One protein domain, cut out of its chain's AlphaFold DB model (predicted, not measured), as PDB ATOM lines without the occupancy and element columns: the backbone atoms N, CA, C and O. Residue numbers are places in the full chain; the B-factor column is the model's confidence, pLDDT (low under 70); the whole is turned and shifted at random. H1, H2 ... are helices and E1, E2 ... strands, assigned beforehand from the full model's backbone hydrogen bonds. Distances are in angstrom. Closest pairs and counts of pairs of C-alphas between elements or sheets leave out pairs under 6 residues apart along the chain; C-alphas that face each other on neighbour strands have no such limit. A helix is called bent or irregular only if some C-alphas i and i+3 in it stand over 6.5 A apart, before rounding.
ATOM      1  N   GLY A   3      47.802 -29.300  46.541       72.12
ATOM      2  CA  GLY A   3      48.189 -28.717  47.817       72.12
ATOM      3  C   GLY A   3      49.375 -29.470  48.404       72.12
ATOM      4  O   GLY A   3      49.465 -30.687  48.244       72.12
ATOM      5  N   GLU A   4      50.275 -28.748  49.059       77.06
ATOM      6  CA  GLU A   4      51.435 -29.313  49.755       77.06
ATOM      7  C   GLU A   4      51.463 -28.859  51.217       77.06
ATOM      8  O   GLU A   4      50.995 -27.766  51.551       77.06
ATOM      9  N   ASP A   5      51.987 -29.725  52.085       76.75
ATOM     10  CA  ASP A   5      52.226 -29.404  53.490       76.75
ATOM     11  C   ASP A   5      53.329 -28.342  53.580       76.75
ATOM     12  O   ASP A   5      54.414 -28.518  53.016       76.75
ATOM     13  N   PHE A   6      53.035 -27.235  54.262       79.50
ATOM     14  CA  PHE A   6      53.967 -26.124  54.443       79.50
ATOM     15  C   PHE A   6      54.522 -26.038  55.879       79.50
ATOM     16  O   PHE A   6      55.278 -25.125  56.210       79.50
ATOM     17  N   GLY A   7      54.220 -27.026  56.731       75.44
ATOM     18  CA  GLY A   7      54.601 -27.039  58.141       75.44
ATOM     19  C   GLY A   7      53.708 -26.138  58.999       75.44
ATOM     20  O   GLY A   7      52.892 -25.372  58.505       75.44
ATOM     21  N   GLY A   8      53.807 -26.259  60.326       75.25
ATOM     22  CA  GLY A   8      53.117 -25.340  61.246       75.25
ATOM     23  C   GLY A   8      51.581 -25.361  61.202       75.25
ATOM     24  O   GLY A   8      50.970 -24.406  61.670       75.25
ATOM     25  N   ASN A   9      50.959 -26.437  60.694       77.19
ATOM     26  CA  ASN A   9      49.515 -26.519  60.411       77.19
ATOM     27  C   ASN A   9      49.061 -25.591  59.261       77.19
ATOM     28  O   ASN A   9      47.909 -25.155  59.219       77.19
ATOM     29  N   GLU A  10      49.965 -25.300  58.324       81.31
ATOM     30  CA  GLU A  10      49.711 -24.511  57.119       81.31
ATOM     31  C   GLU A  10      49.723 -25.404  55.868       81.31
ATOM     32  O   GLU A  10      50.508 -26.347  55.750       81.31
ATOM     33  N   ILE A  11      48.840 -25.104  54.913       81.75
ATOM     34  CA  ILE A  11      48.751 -25.800  53.623       81.75
ATOM     35  C   ILE A  11      48.869 -24.754  52.518       81.75
ATOM     36  O   ILE A  11      48.098 -23.791  52.490       81.75
ATOM     37  N   LEU A  12      49.796 -24.965  51.583       82.69
ATOM     38  CA  LEU A  12      49.925 -24.134  50.389       82.69
ATOM     39  C   LEU A  12      49.107 -24.737  49.247       82.69
ATOM     40  O   LEU A  12      49.271 -25.907  48.913       82.69
ATOM     41  N   ILE A  13      48.259 -23.927  48.610       82.88
ATOM     42  CA  ILE A  13      47.427 -24.347  47.476       82.88
ATOM     43  C   ILE A  13      47.969 -23.701  46.208       82.88
ATOM     44  O   ILE A  13      47.902 -22.484  46.042       82.88
ATOM     45  N   ARG A  14      48.521 -24.525  45.314       83.12
ATOM     46  CA  ARG A  14      49.171 -24.066  44.075       83.12
ATOM     47  C   ARG A  14      48.194 -23.937  42.913       83.12
ATOM     48  O   ARG A  14      48.407 -23.126  42.017       83.12
ATOM     49  N   SER A  15      47.137 -24.747  42.914       80.56
ATOM     50  CA  SER A  15      46.156 -24.768  41.832       80.56
ATOM     51  C   SER A  15      44.766 -25.173  42.311       80.56
ATOM     52  O   SER A  15      44.589 -26.037  43.176       80.56
ATOM     53  N   VAL A  16      43.759 -24.568  41.688       79.25
ATOM     54  CA  VAL A  16      42.335 -24.849  41.890       79.25
ATOM     55  C   VAL A  16      41.671 -25.031  40.523       79.25
ATOM     56  O   VAL A  16      42.197 -24.523  39.530       79.25
ATOM     57  N   PRO A  17      40.562 -25.784  40.422       76.25
ATOM     58  CA  PRO A  17      39.817 -25.882  39.171       76.25
ATOM     59  C   PRO A  17      39.449 -24.490  38.645       76.25
ATOM     60  O   PRO A  17      39.019 -23.635  39.417       76.25
ATOM     61  N   ALA A  18      39.593 -24.279  37.335       74.81
ATOM     62  CA  ALA A  18      39.179 -23.047  36.668       74.81
ATOM     63  C   ALA A  18      37.649 -23.008  36.555       74.81
ATOM     64  O   ALA A  18      37.074 -23.275  35.501       74.81
ATOM     65  N   VAL A  19      36.988 -22.754  37.680       69.19
ATOM     66  CA  VAL A  19      35.536 -22.632  37.763       69.19
ATOM     67  C   VAL A  19      35.220 -21.264  38.340       69.19
ATOM     68  O   VAL A  19      35.700 -20.898  39.411       69.19
ATOM     69  N   GLU A  20      34.414 -20.502  37.609       66.31
ATOM     70  CA  GLU A  20      33.956 -19.186  38.034       66.31
ATOM     71  C   GLU A  20      32.887 -19.358  39.124       66.31
ATOM     72  O   GLU A  20      31.715 -19.624  38.846       66.31
ATOM     73  N   PHE A  21      33.294 -19.243  40.388       66.50
ATOM     74  CA  PHE A  21      32.371 -19.172  41.518       66.50
ATOM     75  C   PHE A  21      32.178 -17.721  41.953       66.50
ATOM     76  O   PHE A  21      33.105 -16.919  41.934       66.50
ATOM     77  N   LYS A  22      30.967 -17.387  42.417       65.56
ATOM     78  CA  LYS A  22      30.708 -16.090  43.065       65.56
ATOM     79  C   LYS A  22      31.326 -15.985  44.465       65.56
ATOM     80  O   LYS A  22      31.540 -14.875  44.938       65.56
ATOM     81  N   ALA A  23      31.551 -17.116  45.133       67.50
ATOM     82  CA  ALA A  23      32.253 -17.183  46.414       67.50
ATOM     83  C   ALA A  23      33.763 -17.265  46.178       67.50
ATOM     84  O   ALA A  23      34.198 -17.807  45.158       67.50
ATOM     85  N   SER A  24      34.559 -16.771  47.128       80.31
ATOM     86  CA  SER A  24      36.010 -16.903  47.018       80.31
ATOM     87  C   SER A  24      36.414 -18.376  47.124       80.31
ATOM     88  O   SER A  24      35.811 -19.168  47.854       80.31
ATOM     89  N   MET A  25      37.462 -18.760  46.398       78.75
ATOM     90  CA  MET A  25      37.956 -20.135  46.436       78.75
ATOM     91  C   MET A  25      38.441 -20.524  47.842       78.75
ATOM     92  O   MET A  25      38.277 -21.670  48.256       78.75
ATOM     93  N   GLU A  26      38.970 -19.561  48.602       82.50
ATOM     94  CA  GLU A  26      39.358 -19.739  50.002       82.50
ATOM     95  C   GLU A  26      38.175 -20.181  50.875       82.50
ATOM     96  O   GLU A  26      38.286 -21.168  51.603       82.50
ATOM     97  N   GLU A  27      37.030 -19.499  50.784       82.31
ATOM     98  CA  GLU A  27      35.822 -19.858  51.542       82.31
ATOM     99  C   GLU A  27      35.343 -21.274  51.213       82.31
ATOM    100  O   GLU A  27      34.939 -22.018  52.109       82.31
ATOM    101  N   ILE A  28      35.403 -21.657  49.935       80.06
ATOM    102  CA  ILE A  28      35.027 -23.000  49.482       80.06
ATOM    103  C   ILE A  28      35.961 -24.047  50.102       80.06
ATOM    104  O   ILE A  28      35.490 -25.017  50.693       80.06
ATOM    105  N   ILE A  29      37.278 -23.837  50.029       82.31
ATOM    106  CA  ILE A  29      38.269 -24.780  50.567       82.31
ATOM    107  C   ILE A  29      38.155 -24.909  52.091       82.31
ATOM    108  O   ILE A  29      38.235 -26.018  52.622       82.31
ATOM    109  N   ARG A  30      37.942 -23.802  52.814       84.31
ATOM    110  CA  ARG A  30      37.795 -23.831  54.279       84.31
ATOM    111  C   ARG A  30      36.601 -24.675  54.721       84.31
ATOM    112  O   ARG A  30      36.732 -25.464  55.656       84.31
ATOM    113  N   GLU A  31      35.465 -24.556  54.040       79.44
ATOM    114  CA  GLU A  31      34.307 -25.412  54.313       79.44
ATOM    115  C   GLU A  31      34.572 -26.872  53.957       79.44
ATOM    116  O   GLU A  31      34.193 -27.757  54.724       79.44
ATOM    117  N   MET A  32      35.268 -27.136  52.846       78.06
ATOM    118  CA  MET A  32      35.638 -28.503  52.477       78.06
ATOM    119  C   MET A  32      36.475 -29.171  53.576       78.06
ATOM    120  O   MET A  32      36.212 -30.316  53.948       78.06
ATOM    121  N   LEU A  33      37.446 -28.444  54.137       80.50
ATOM    122  CA  LEU A  33      38.273 -28.918  55.250       80.50
ATOM    123  C   LEU A  33      37.455 -29.127  56.535       80.50
ATOM    124  O   LEU A  33      37.672 -30.111  57.245       80.50
ATOM    125  N   GLN A  34      36.483 -28.255  56.824       81.50
ATOM    126  CA  GLN A  34      35.566 -28.457  57.951       81.50
ATOM    127  C   GLN A  34      34.718 -29.723  57.779       81.50
ATOM    128  O   GLN A  34      34.641 -30.519  58.714       81.50
ATOM    129  N   GLN A  35      34.144 -29.957  56.596       73.06
ATOM    130  CA  GLN A  35      33.342 -31.157  56.327       73.06
ATOM    131  C   GLN A  35      34.178 -32.442  56.445       73.06
ATOM    132  O   GLN A  35      33.756 -33.391  57.107       73.06
ATOM    133  N   LEU A  36      35.403 -32.436  55.905       72.94
ATOM    134  CA  LEU A  36      36.373 -33.534  56.038       72.94
ATOM    135  C   LEU A  36      36.726 -33.858  57.495       72.94
ATOM    136  O   LEU A  36      36.948 -35.019  57.839       72.94
ATOM    137  N   SER A  37      36.782 -32.846  58.365       71.88
ATOM    138  CA  SER A  37      37.096 -33.056  59.784       71.88
ATOM    139  C   SER A  37      35.979 -33.774  60.556       71.88
ATOM    140  O   SER A  37      36.256 -34.365  61.600       71.88
ATOM    141  N   HIS A  38      34.737 -33.730  60.055       66.56
ATOM    142  CA  HIS A  38      33.549 -34.270  60.727       66.56
ATOM    143  C   HIS A  38      33.092 -35.634  60.172       66.56
ATOM    144  O   HIS A  38      32.538 -36.427  60.930       66.56
ATOM    145  N   GLU A  39      33.357 -35.955  58.898       61.66
ATOM    146  CA  GLU A  39      32.925 -37.212  58.257       61.66
ATOM    147  C   GLU A  39      34.113 -37.966  57.627       61.66
ATOM    148  O   GLU A  39      34.473 -37.741  56.476       61.66
ATOM    149  N   LYS A  40      34.739 -38.887  58.378       61.06
ATOM    150  CA  LYS A  40      35.950 -39.610  57.924       61.06
ATOM    151  C   LYS A  40      35.710 -40.749  56.918       61.06
ATOM    152  O   LYS A  40      36.669 -41.182  56.292       61.06
ATOM    153  N   GLU A  41      34.480 -41.243  56.762       58.84
ATOM    154  CA  GLU A  41      34.183 -42.445  55.949       58.84
ATOM    155  C   GLU A  41      33.163 -42.232  54.822       58.84
ATOM    156  O   GLU A  41      32.903 -43.153  54.047       58.84
ATOM    157  N   LYS A  42      32.576 -41.039  54.694       64.94
ATOM    158  CA  LYS A  42      31.538 -40.781  53.692       64.94
ATOM    159  C   LYS A  42      32.139 -40.128  52.453       64.94
ATOM    160  O   LYS A  42      32.996 -39.257  52.556       64.94
ATOM    161  N   ASP A  43      31.676 -40.535  51.274       74.44
ATOM    162  CA  ASP A  43      31.997 -39.825  50.041       74.44
ATOM    163  C   ASP A  43      31.335 -38.440  50.058       74.44
ATOM    164  O   ASP A  43      30.157 -38.275  49.753       74.44
ATOM    165  N   ILE A  44      32.108 -37.439  50.463       77.50
ATOM    166  CA  ILE A  44      31.677 -36.041  50.569       77.50
ATOM    167  C   ILE A  44      31.651 -35.311  49.219       77.50
ATOM    168  O   ILE A  44      31.291 -34.137  49.169       77.50
ATOM    169  N   ARG A  45      32.054 -35.952  48.111       80.12
ATOM    170  CA  ARG A  45      32.142 -35.270  46.806       80.12
ATOM    171  C   ARG A  45      30.786 -34.729  46.369       80.12
ATOM    172  O   ARG A  45      30.702 -33.597  45.903       80.12
ATOM    173  N   GLU A  46      29.731 -35.516  46.556       82.44
ATOM    174  CA  GLU A  46      28.374 -35.111  46.203       82.44
ATOM    175  C   GLU A  46      27.909 -33.917  47.047       82.44
ATOM    176  O   GLU A  46      27.497 -32.897  46.496       82.44
ATOM    177  N   SER A  47      28.056 -33.985  48.374       81.31
ATOM    178  CA  SER A  47      27.659 -32.887  49.266       81.31
ATOM    179  C   SER A  47      28.454 -31.603  49.003       81.31
ATOM    180  O   SER A  47      27.891 -30.504  49.052       81.31
ATOM    181  N   MET A  48      29.732 -31.724  48.634       80.75
ATOM    182  CA  MET A  48      30.565 -30.600  48.205       80.75
ATOM    183  C   MET A  48      30.069 -29.978  46.901       80.75
ATOM    184  O   MET A  48      29.864 -28.764  46.852       80.75
ATOM    185  N   ILE A  49      29.832 -30.783  45.859       83.62
ATOM    186  CA  ILE A  49      29.331 -30.295  44.563       83.62
ATOM    187  C   ILE A  49      27.991 -29.576  44.753       83.62
ATOM    188  O   ILE A  49      27.782 -28.493  44.198       83.62
ATOM    189  N   ILE A  50      27.109 -30.138  45.580       86.00
ATOM    190  CA  ILE A  50      25.814 -29.549  45.919       86.00
ATOM    191  C   ILE A  50      25.987 -28.187  46.618       86.00
ATOM    192  O   ILE A  50      25.354 -27.202  46.216       86.00
ATOM    193  N   SER A  51      26.875 -28.095  47.614       84.31
ATOM    194  CA  SER A  51      27.158 -26.843  48.335       84.31
ATOM    195  C   SER A  51      27.743 -25.764  47.413       84.31
ATOM    196  O   SER A  51      27.239 -24.634  47.350       84.31
ATOM    197  N   MET A  52      28.755 -26.128  46.622       82.62
ATOM    198  CA  MET A  52      29.420 -25.230  45.673       82.62
ATOM    199  C   MET A  52      28.446 -24.708  44.612       82.62
ATOM    200  O   MET A  52      28.402 -23.502  44.349       82.62
ATOM    201  N   SER A  53      27.593 -25.586  44.073       84.81
ATOM    202  CA  SER A  53      26.547 -25.219  43.109       84.81
ATOM    203  C   SER A  53      25.569 -24.208  43.703       84.81
ATOM    204  O   SER A  53      25.219 -23.217  43.061       84.81
ATOM    205  N   CYS A  54      25.169 -24.393  44.964       81.62
ATOM    206  CA  CYS A  54      24.303 -23.434  45.631       81.62
ATOM    207  C   CYS A  54      24.978 -22.088  45.875       81.62
ATOM    208  O   CYS A  54      24.292 -21.076  45.764       81.62
ATOM    209  N   LYS A  55      26.276 -22.018  46.176       79.94
ATOM    210  CA  LYS A  55      26.986 -20.733  46.328       79.94
ATOM    211  C   LYS A  55      27.136 -19.982  45.005       79.94
ATOM    212  O   LYS A  55      26.933 -18.769  44.979       79.94
ATOM    213  N   GLY A  56      27.431 -20.701  43.923       78.81
ATOM    214  CA  GLY A  56      27.561 -20.130  42.579       78.81
ATOM    215  C   GLY A  56      26.231 -19.733  41.924       78.81
ATOM    216  O   GLY A  56      26.227 -18.916  41.005       78.81
ATOM    217  N   ALA A  57      25.105 -20.272  42.403       85.94
ATOM    218  CA  ALA A  57      23.786 -20.016  41.836       85.94
ATOM    219  C   ALA A  57      23.401 -18.527  41.833       85.94
ATOM    220  O   ALA A  57      23.723 -17.766  42.751       85.94
ATOM    221  N   ILE A  58      22.618 -18.139  40.824       87.19
ATOM    222  CA  ILE A  58      21.940 -16.844  40.794       87.19
ATOM    223  C   ILE A  58      20.990 -16.763  41.995       87.19
ATOM    224  O   ILE A  58      20.248 -17.700  42.290       87.19
ATOM    225  N   LYS A  59      21.058 -15.653  42.729       84.62
ATOM    226  CA  LYS A  59      20.350 -15.454  44.000       84.62
ATOM    227  C   LYS A  59      19.163 -14.517  43.845       84.62
ATOM    228  O   LYS A  59      19.083 -13.740  42.897       84.62
ATOM    229  N   ALA A  60      18.276 -14.550  44.836       80.00
ATOM    230  CA  ALA A  60      17.220 -13.558  44.970       80.00
ATOM    231  C   ALA A  60      17.800 -12.134  44.877       80.00
ATOM    232  O   ALA A  60      18.888 -11.864  45.390       80.00
ATOM    233  N   ASN A  61      17.064 -11.237  44.220       84.56
ATOM    234  CA  ASN A  61      17.434  -9.838  43.962       84.56
ATOM    235  C   ASN A  61      18.628  -9.610  43.017       84.56
ATOM    236  O   ASN A  61      18.995  -8.458  42.785       84.56
ATOM    237  N   GLN A  62      19.209 -10.654  42.423       87.00
ATOM    238  CA  GLN A  62      20.141 -10.469  41.312       87.00
ATOM    239  C   GLN A  62      19.347 -10.169  40.039       87.00
ATOM    240  O   GLN A  62      18.523 -10.972  39.608       87.00
ATOM    241  N   LYS A  63      19.575  -8.988  39.457       90.31
ATOM    242  CA  LYS A  63      18.961  -8.606  38.184       90.31
ATOM    243  C   LYS A  63      19.593  -9.414  37.055       90.31
ATOM    244  O   LYS A  63      20.815  -9.495  36.983       90.31
ATOM    245  N   LEU A  64      18.749  -9.953  36.185       90.94
ATOM    246  CA  LEU A  64      19.148 -10.593  34.939       90.94
ATOM    247  C   LEU A  64      18.544  -9.822  33.774       90.94
ATOM    248  O   LEU A  64      17.416  -9.328  33.874       90.94
ATOM    249  N   ILE A  65      19.303  -9.728  32.688       94.62
ATOM    250  CA  ILE A  65      18.792  -9.294  31.387       94.62
ATOM    251  C   ILE A  65      18.343 -10.522  30.589       94.62
ATOM    252  O   ILE A  65      18.731 -11.649  30.907       94.62
ATOM    253  N   LEU A  66      17.505 -10.329  29.571       94.75
ATOM    254  CA  LEU A  66      16.933 -11.445  28.806       94.75
ATOM    255  C   LEU A  66      18.021 -12.327  28.182       94.75
ATOM    256  O   LEU A  66      17.894 -13.550  28.167       94.75
ATOM    257  N   GLU A  67      19.109 -11.708  27.744       95.25
ATOM    258  CA  GLU A  67      20.280 -12.344  27.149       95.25
ATOM    259  C   GLU A  67      20.960 -13.341  28.103       95.25
ATOM    260  O   GLU A  67      21.482 -14.353  27.642       95.25
ATOM    261  N   ASP A  68      20.888 -13.116  29.422       90.50
ATOM    262  CA  ASP A  68      21.392 -14.049  30.440       90.50
ATOM    263  C   ASP A  68      20.372 -15.150  30.770       90.50
ATOM    264  O   ASP A  68      20.734 -16.268  31.149       90.50
ATOM    265  N   MET A  69      19.077 -14.843  30.646       94.44
ATOM    266  CA  MET A  69      17.989 -15.751  31.017       94.44
ATOM    267  C   MET A  69      17.785 -16.864  29.986       94.44
ATOM    268  O   MET A  69      17.598 -18.018  30.374       94.44
ATOM    269  N   TYR A  70      17.841 -16.548  28.687       95.38
ATOM    270  CA  TYR A  70      17.625 -17.543  27.627       95.38
ATOM    271  C   TYR A  70      18.596 -18.734  27.715       95.38
ATOM    272  O   TYR A  70      18.118 -19.871  27.774       95.38
ATOM    273  N   PRO A  71      19.927 -18.529  27.808       94.88
ATOM    274  CA  PRO A  71      20.872 -19.635  27.941       94.88
ATOM    275  C   PRO A  71      20.663 -20.442  29.225       94.88
ATOM    276  O   PRO A  71      20.882 -21.652  29.232       94.88
ATOM    277  N   LEU A  72      20.237 -19.797  30.315       92.69
ATOM    278  CA  LEU A  72      19.984 -20.474  31.585       92.69
ATOM    279  C   LEU A  72      18.818 -21.461  31.475       92.69
ATOM    280  O   LEU A  72      18.940 -22.604  31.914       92.69
ATOM    281  N   ILE A  73      17.715 -21.032  30.861       94.38
ATOM    282  CA  ILE A  73      16.545 -21.887  30.640       94.38
ATOM    283  C   ILE A  73      16.868 -22.998  29.638       94.38
ATOM    284  O   ILE A  73      16.508 -24.149  29.872       94.38
ATOM    285  N   GLN A  74      17.608 -22.692  28.569       96.00
ATOM    286  CA  GLN A  74      18.039 -23.705  27.606       96.00
ATOM    287  C   GLN A  74      18.879 -24.804  28.278       96.00
ATOM    288  O   GLN A  74      18.555 -25.981  28.143       96.00
ATOM    289  N   ARG A  75      19.895 -24.430  29.069       93.75
ATOM    290  CA  ARG A  75      20.730 -25.389  29.813       93.75
ATOM    291  C   ARG A  75      19.918 -26.232  30.791       93.75
ATOM    292  O   ARG A  75      20.176 -27.421  30.929       93.75
ATOM    293  N   LEU A  76      18.931 -25.636  31.463       94.50
ATOM    294  CA  LEU A  76      18.037 -26.378  32.355       94.50
ATOM    295  C   LEU A  76      17.268 -27.468  31.593       94.50
ATOM    296  O   LEU A  76      17.182 -28.601  32.062       94.50
ATOM    297  N   HIS A  77      16.751 -27.150  30.405       95.12
ATOM    298  CA  HIS A  77      16.056 -28.125  29.562       95.12
ATOM    299  C   HIS A  77      16.984 -29.193  28.974       95.12
ATOM    300  O   HIS A  77      16.562 -30.338  28.844       95.12
ATOM    301  N   GLU A  78      18.235 -28.850  28.655       96.56
ATOM    302  CA  GLU A  78      19.251 -29.815  28.207       96.56
ATOM    303  C   GLU A  78      19.592 -30.841  29.298       96.56
ATOM    304  O   GLU A  78      19.794 -32.013  28.992       96.56
ATOM    305  N   ILE A  79      19.626 -30.416  30.569       94.44
ATOM    306  CA  ILE A  79      19.827 -31.315  31.716       94.44
ATOM    307  C   ILE A  79      18.600 -32.218  31.922       94.44
ATOM    308  O   ILE A  79      18.754 -33.388  32.258       94.44
ATOM    309  N   GLY A  80      17.388 -31.684  31.738       93.81
ATOM    310  CA  GLY A  80      16.138 -32.445  31.860       93.81
ATOM    311  C   GLY A  80      15.685 -32.736  33.297       93.81
ATOM    312  O   GLY A  80      14.665 -33.393  33.484       93.81
ATOM    313  N   GLU A  81      16.391 -32.212  34.302       93.19
ATOM    314  CA  GLU A  81      16.066 -32.355  35.725       93.19
ATOM    315  C   GLU A  81      15.565 -31.027  36.306       93.19
ATOM    316  O   GLU A  81      16.286 -30.029  36.357       93.19
ATOM    317  N   TYR A  82      14.314 -31.010  36.776       94.31
ATOM    318  CA  TYR A  82      13.632 -29.791  37.252       94.31
ATOM    319  C   TYR A  82      13.536 -29.690  38.777       94.31
ATOM    320  O   TYR A  82      12.796 -28.860  39.312       94.31
ATOM    321  N   THR A  83      14.302 -30.517  39.483       93.62
ATOM    322  CA  THR A  83      14.434 -30.486  40.938       93.62
ATOM    323  C   THR A  83      15.866 -30.107  41.277       93.62
ATOM    324  O   THR A  83      16.812 -30.668  40.730       93.62
ATOM    325  N   CYS A  84      16.055 -29.130  42.162       90.50
ATOM    326  CA  CYS A  84      17.396 -28.741  42.569       90.50
ATOM    327  C   CYS A  84      18.060 -29.877  43.367       90.50
ATOM    328  O   CYS A  84      17.355 -30.689  43.965       90.50
ATOM    329  N   PRO A  85      19.398 -29.900  43.488       88.44
ATOM    330  CA  PRO A  85      20.087 -30.971  44.213       88.44
ATOM    331  C   PRO A  85      19.725 -31.087  45.709       88.44
ATOM    332  O   PRO A  85      20.040 -32.080  46.348       88.44
ATOM    333  N   HIS A  86      19.039 -30.085  46.274       88.00
ATOM    334  CA  HIS A  86      18.486 -30.106  47.635       88.00
ATOM    335  C   HIS A  86      16.986 -30.466  47.693       88.00
ATOM    336  O   HIS A  86      16.365 -30.326  48.746       88.00
ATOM    337  N   GLY A  87      16.370 -30.852  46.573       89.00
ATOM    338  CA  GLY A  87      14.972 -31.289  46.506       89.00
ATOM    339  C   GLY A  87      13.927 -30.191  46.269       89.00
ATOM    340  O   GLY A  87      12.734 -30.475  46.320       89.00
ATOM    341  N   ARG A  88      14.317 -28.932  46.022       90.25
ATOM    342  CA  ARG A  88      13.348 -27.852  45.732       90.25
ATOM    343  C   ARG A  88      12.953 -27.864  44.251       90.25
ATOM    344  O   ARG A  88      13.855 -27.942  43.416       90.25
ATOM    345  N   PRO A  89      11.665 -27.709  43.902       93.12
ATOM    346  CA  PRO A  89      11.261 -27.565  42.507       93.12
ATOM    347  C   PRO A  89      11.862 -26.288  41.908       93.12
ATOM    348  O   PRO A  89      11.850 -25.230  42.543       93.12
ATOM    349  N   ILE A  90      12.408 -26.398  40.696       93.44
ATOM    350  CA  ILE A  90      12.994 -25.276  39.949       93.44
ATOM    351  C   ILE A  90      11.913 -24.566  39.127       93.44
ATOM    352  O   ILE A  90      11.912 -23.339  39.038       93.44
ATOM    353  N   ILE A  91      10.981 -25.330  38.548       92.69
ATOM    354  CA  ILE A  91       9.883 -24.820  37.722       92.69
ATOM    355  C   ILE A  91       8.556 -25.082  38.430       92.69
ATOM    356  O   ILE A  91       8.303 -26.182  38.914       92.69
ATOM    357  N   MET A  92       7.698 -24.065  38.440       91.44
ATOM    358  CA  MET A  92       6.292 -24.179  38.815       91.44
ATOM    359  C   MET A  92       5.447 -23.873  37.581       91.44
ATOM    360  O   MET A  92       5.661 -22.855  36.924       91.44
ATOM    361  N   GLN A  93       4.488 -24.740  37.276       91.75
ATOM    362  CA  GLN A  93       3.539 -24.534  36.189       91.75
ATOM    363  C   GLN A  93       2.200 -24.091  36.773       91.75
ATOM    364  O   GLN A  93       1.716 -24.681  37.734       91.75
ATOM    365  N   ILE A  94       1.614 -23.054  36.182       94.56
ATOM    366  CA  ILE A  94       0.259 -22.597  36.491       94.56
ATOM    367  C   ILE A  94      -0.520 -22.684  35.184       94.56
ATOM    368  O   ILE A  94      -0.175 -22.017  34.204       94.56
ATOM    369  N   SER A  95      -1.533 -23.544  35.145       95.25
ATOM    370  CA  SER A  95      -2.434 -23.643  33.999       95.25
ATOM    371  C   SER A  95      -3.349 -22.419  33.908       95.25
ATOM    372  O   SER A  95      -3.596 -21.711  34.888       95.25
ATOM    373  N   LEU A  96      -3.890 -22.172  32.711       94.94
ATOM    374  CA  LEU A  96      -4.849 -21.086  32.511       94.94
ATOM    375  C   LEU A  96      -6.110 -21.282  33.369       94.94
ATOM    376  O   LEU A  96      -6.621 -20.315  33.922       94.94
ATOM    377  N   GLU A  97      -6.576 -22.521  33.525       95.31
ATOM    378  CA  GLU A  97      -7.741 -22.858  34.353       95.31
ATOM    379  C   GLU A  97      -7.500 -22.562  35.840       95.31
ATOM    380  O   GLU A  97      -8.350 -21.959  36.498       95.31
ATOM    381  N   GLU A  98      -6.328 -22.927  36.374       94.88
ATOM    382  CA  GLU A  98      -5.945 -22.590  37.753       94.88
ATOM    383  C   GLU A  98      -5.902 -21.077  37.964       94.88
ATOM    384  O   GLU A  98      -6.414 -20.574  38.968       94.88
ATOM    385  N   LEU A  99      -5.356 -20.348  36.987       95.25
ATOM    386  CA  LEU A  99      -5.316 -18.894  37.017       95.25
ATOM    387  C   LEU A  99      -6.735 -18.297  36.991       95.25
ATOM    388  O   LEU A  99      -7.057 -17.452  37.825       95.25
ATOM    389  N   GLU A 100      -7.611 -18.753  36.089       95.69
ATOM    390  CA  GLU A 100      -9.014 -18.310  36.008       95.69
ATOM    391  C   GLU A 100      -9.761 -18.525  37.335       95.69
ATOM    392  O   GLU A 100     -10.456 -17.612  37.805       95.69
ATOM    393  N   LYS A 101      -9.553 -19.685  37.972       94.81
ATOM    394  CA  LYS A 101     -10.144 -20.035  39.269       94.81
ATOM    395  C   LYS A 101      -9.673 -19.107  40.389       94.81
ATOM    396  O   LYS A 101     -10.486 -18.666  41.204       94.81
ATOM    397  N   TRP A 102      -8.384 -18.764  40.440       94.00
ATOM    398  CA  TRP A 102      -7.851 -17.831  41.448       94.00
ATOM    399  C   TRP A 102      -8.473 -16.438  41.343       94.00
ATOM    400  O   TRP A 102      -8.739 -15.798  42.360       94.00
ATOM    401  N   PHE A 103      -8.769 -15.998  40.119       95.50
ATOM    402  CA  PHE A 103      -9.448 -14.727  39.861       95.50
ATOM    403  C   PHE A 103     -10.981 -14.825  39.882       95.50
ATOM    404  O   PHE A 103     -11.643 -13.828  39.590       95.50
ATOM    405  N   LYS A 104     -11.559 -15.983  40.245       89.06
ATOM    406  CA  LYS A 104     -13.016 -16.231  40.282       89.06
ATOM    407  C   LYS A 104     -13.714 -15.910  38.957       89.06
ATOM    408  O   LYS A 104     -14.844 -15.422  38.940       89.06
TER     409      LYS A 104
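AT A GLANCE: This is residues 3 to 104 of the 106 residues of the protein "MutL_C domain-containing protein" of Fusobacterium necrophorum subsp. funduliforme 1_1_36S (UniProt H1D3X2). The domain is a strung-out row of parts with few contacts: a small hairpin of two strands, E1 and E2, at one end, then H1 and H2 loosely side by side, then H3 by itself, and the short helix H4 at the far end. Residues 93 to 104, with H4 among them, stick out as a tail and add to the length. The printed part has 102 residues with two named strands and four named helices, in the order E1, E2, H1, H2, H3, H4; the sheet, E1 - E2, is antiparallel and the class is mostly helix. The whole is extended, with a radius of gyration of the C-alphas of 19.7 A and spans of 70 by 33 by 25 A.

IN THESE COORDINATES: E1, residues 3 to 7, begins at C-alpha 3 (48.189, -28.717, 47.817) and is 12.3 A long. E2, residues 10 to 15, is 15.7 A long. H1, residues 25 to 38, measures 20.6 A and begins at C-alpha 25 (37.956, -20.135, 46.436). H2, residues 45 to 56, measures 16.4 A. H3, residues 66 to 79, measures 20.3 A; it is neither bent nor irregular, but only just: C-alphas 68 and 71 are 6.1 A apart. H4, residues 96 to 102, is 10.0 A long and ends at C-alpha 102 (-7.851, -17.831, 41.448).

HOW THE PARTS SIT: E1 and E2 form a hairpin, antiparallel at 155 degrees between their directions. N 4 and O 12 are within hydrogen-bond range at 3.0 A, and so are N 10 and O 7 at 2.9 A. The C-alphas of Gly 3 and Ile 13 face each other at 4.4 A. E1 is apart from H1, and E2 is apart from H2. H1 and H2 are close but not clearly touching, with 2 pairs of C-alphas within 8 A; their closest C-alphas, those of Met 32 and Met 48, are 7.0 A apart. They run opposite ways at a shallow tilt of 34 degrees, only just short of steep. H3 touches no helix and is apart from H1, H2 and H4. H4 is apart from H1 and H2 too. In H1, H2 and H4 each O i to N i+4 pair is within hydrogen-bond range; in H3 8 of 10 are.

THE WHOLE: The two C-alphas farthest apart, those of Gly 7 and Lys 104, are 70.8 A apart. The printed part has no cut. The link from E1 to E2 is tight, and that from H3 to H4, residues 80 to 95, is long. Residues 37 to 43, 59 to 75 and 93 to 104 stand free; of these, 66 to 75 belong to H3 and 96 to 102 to H4. The mean pLDDT of the printed part is 84.1, and residues 19 to 23 and 38 to 42 are under 70.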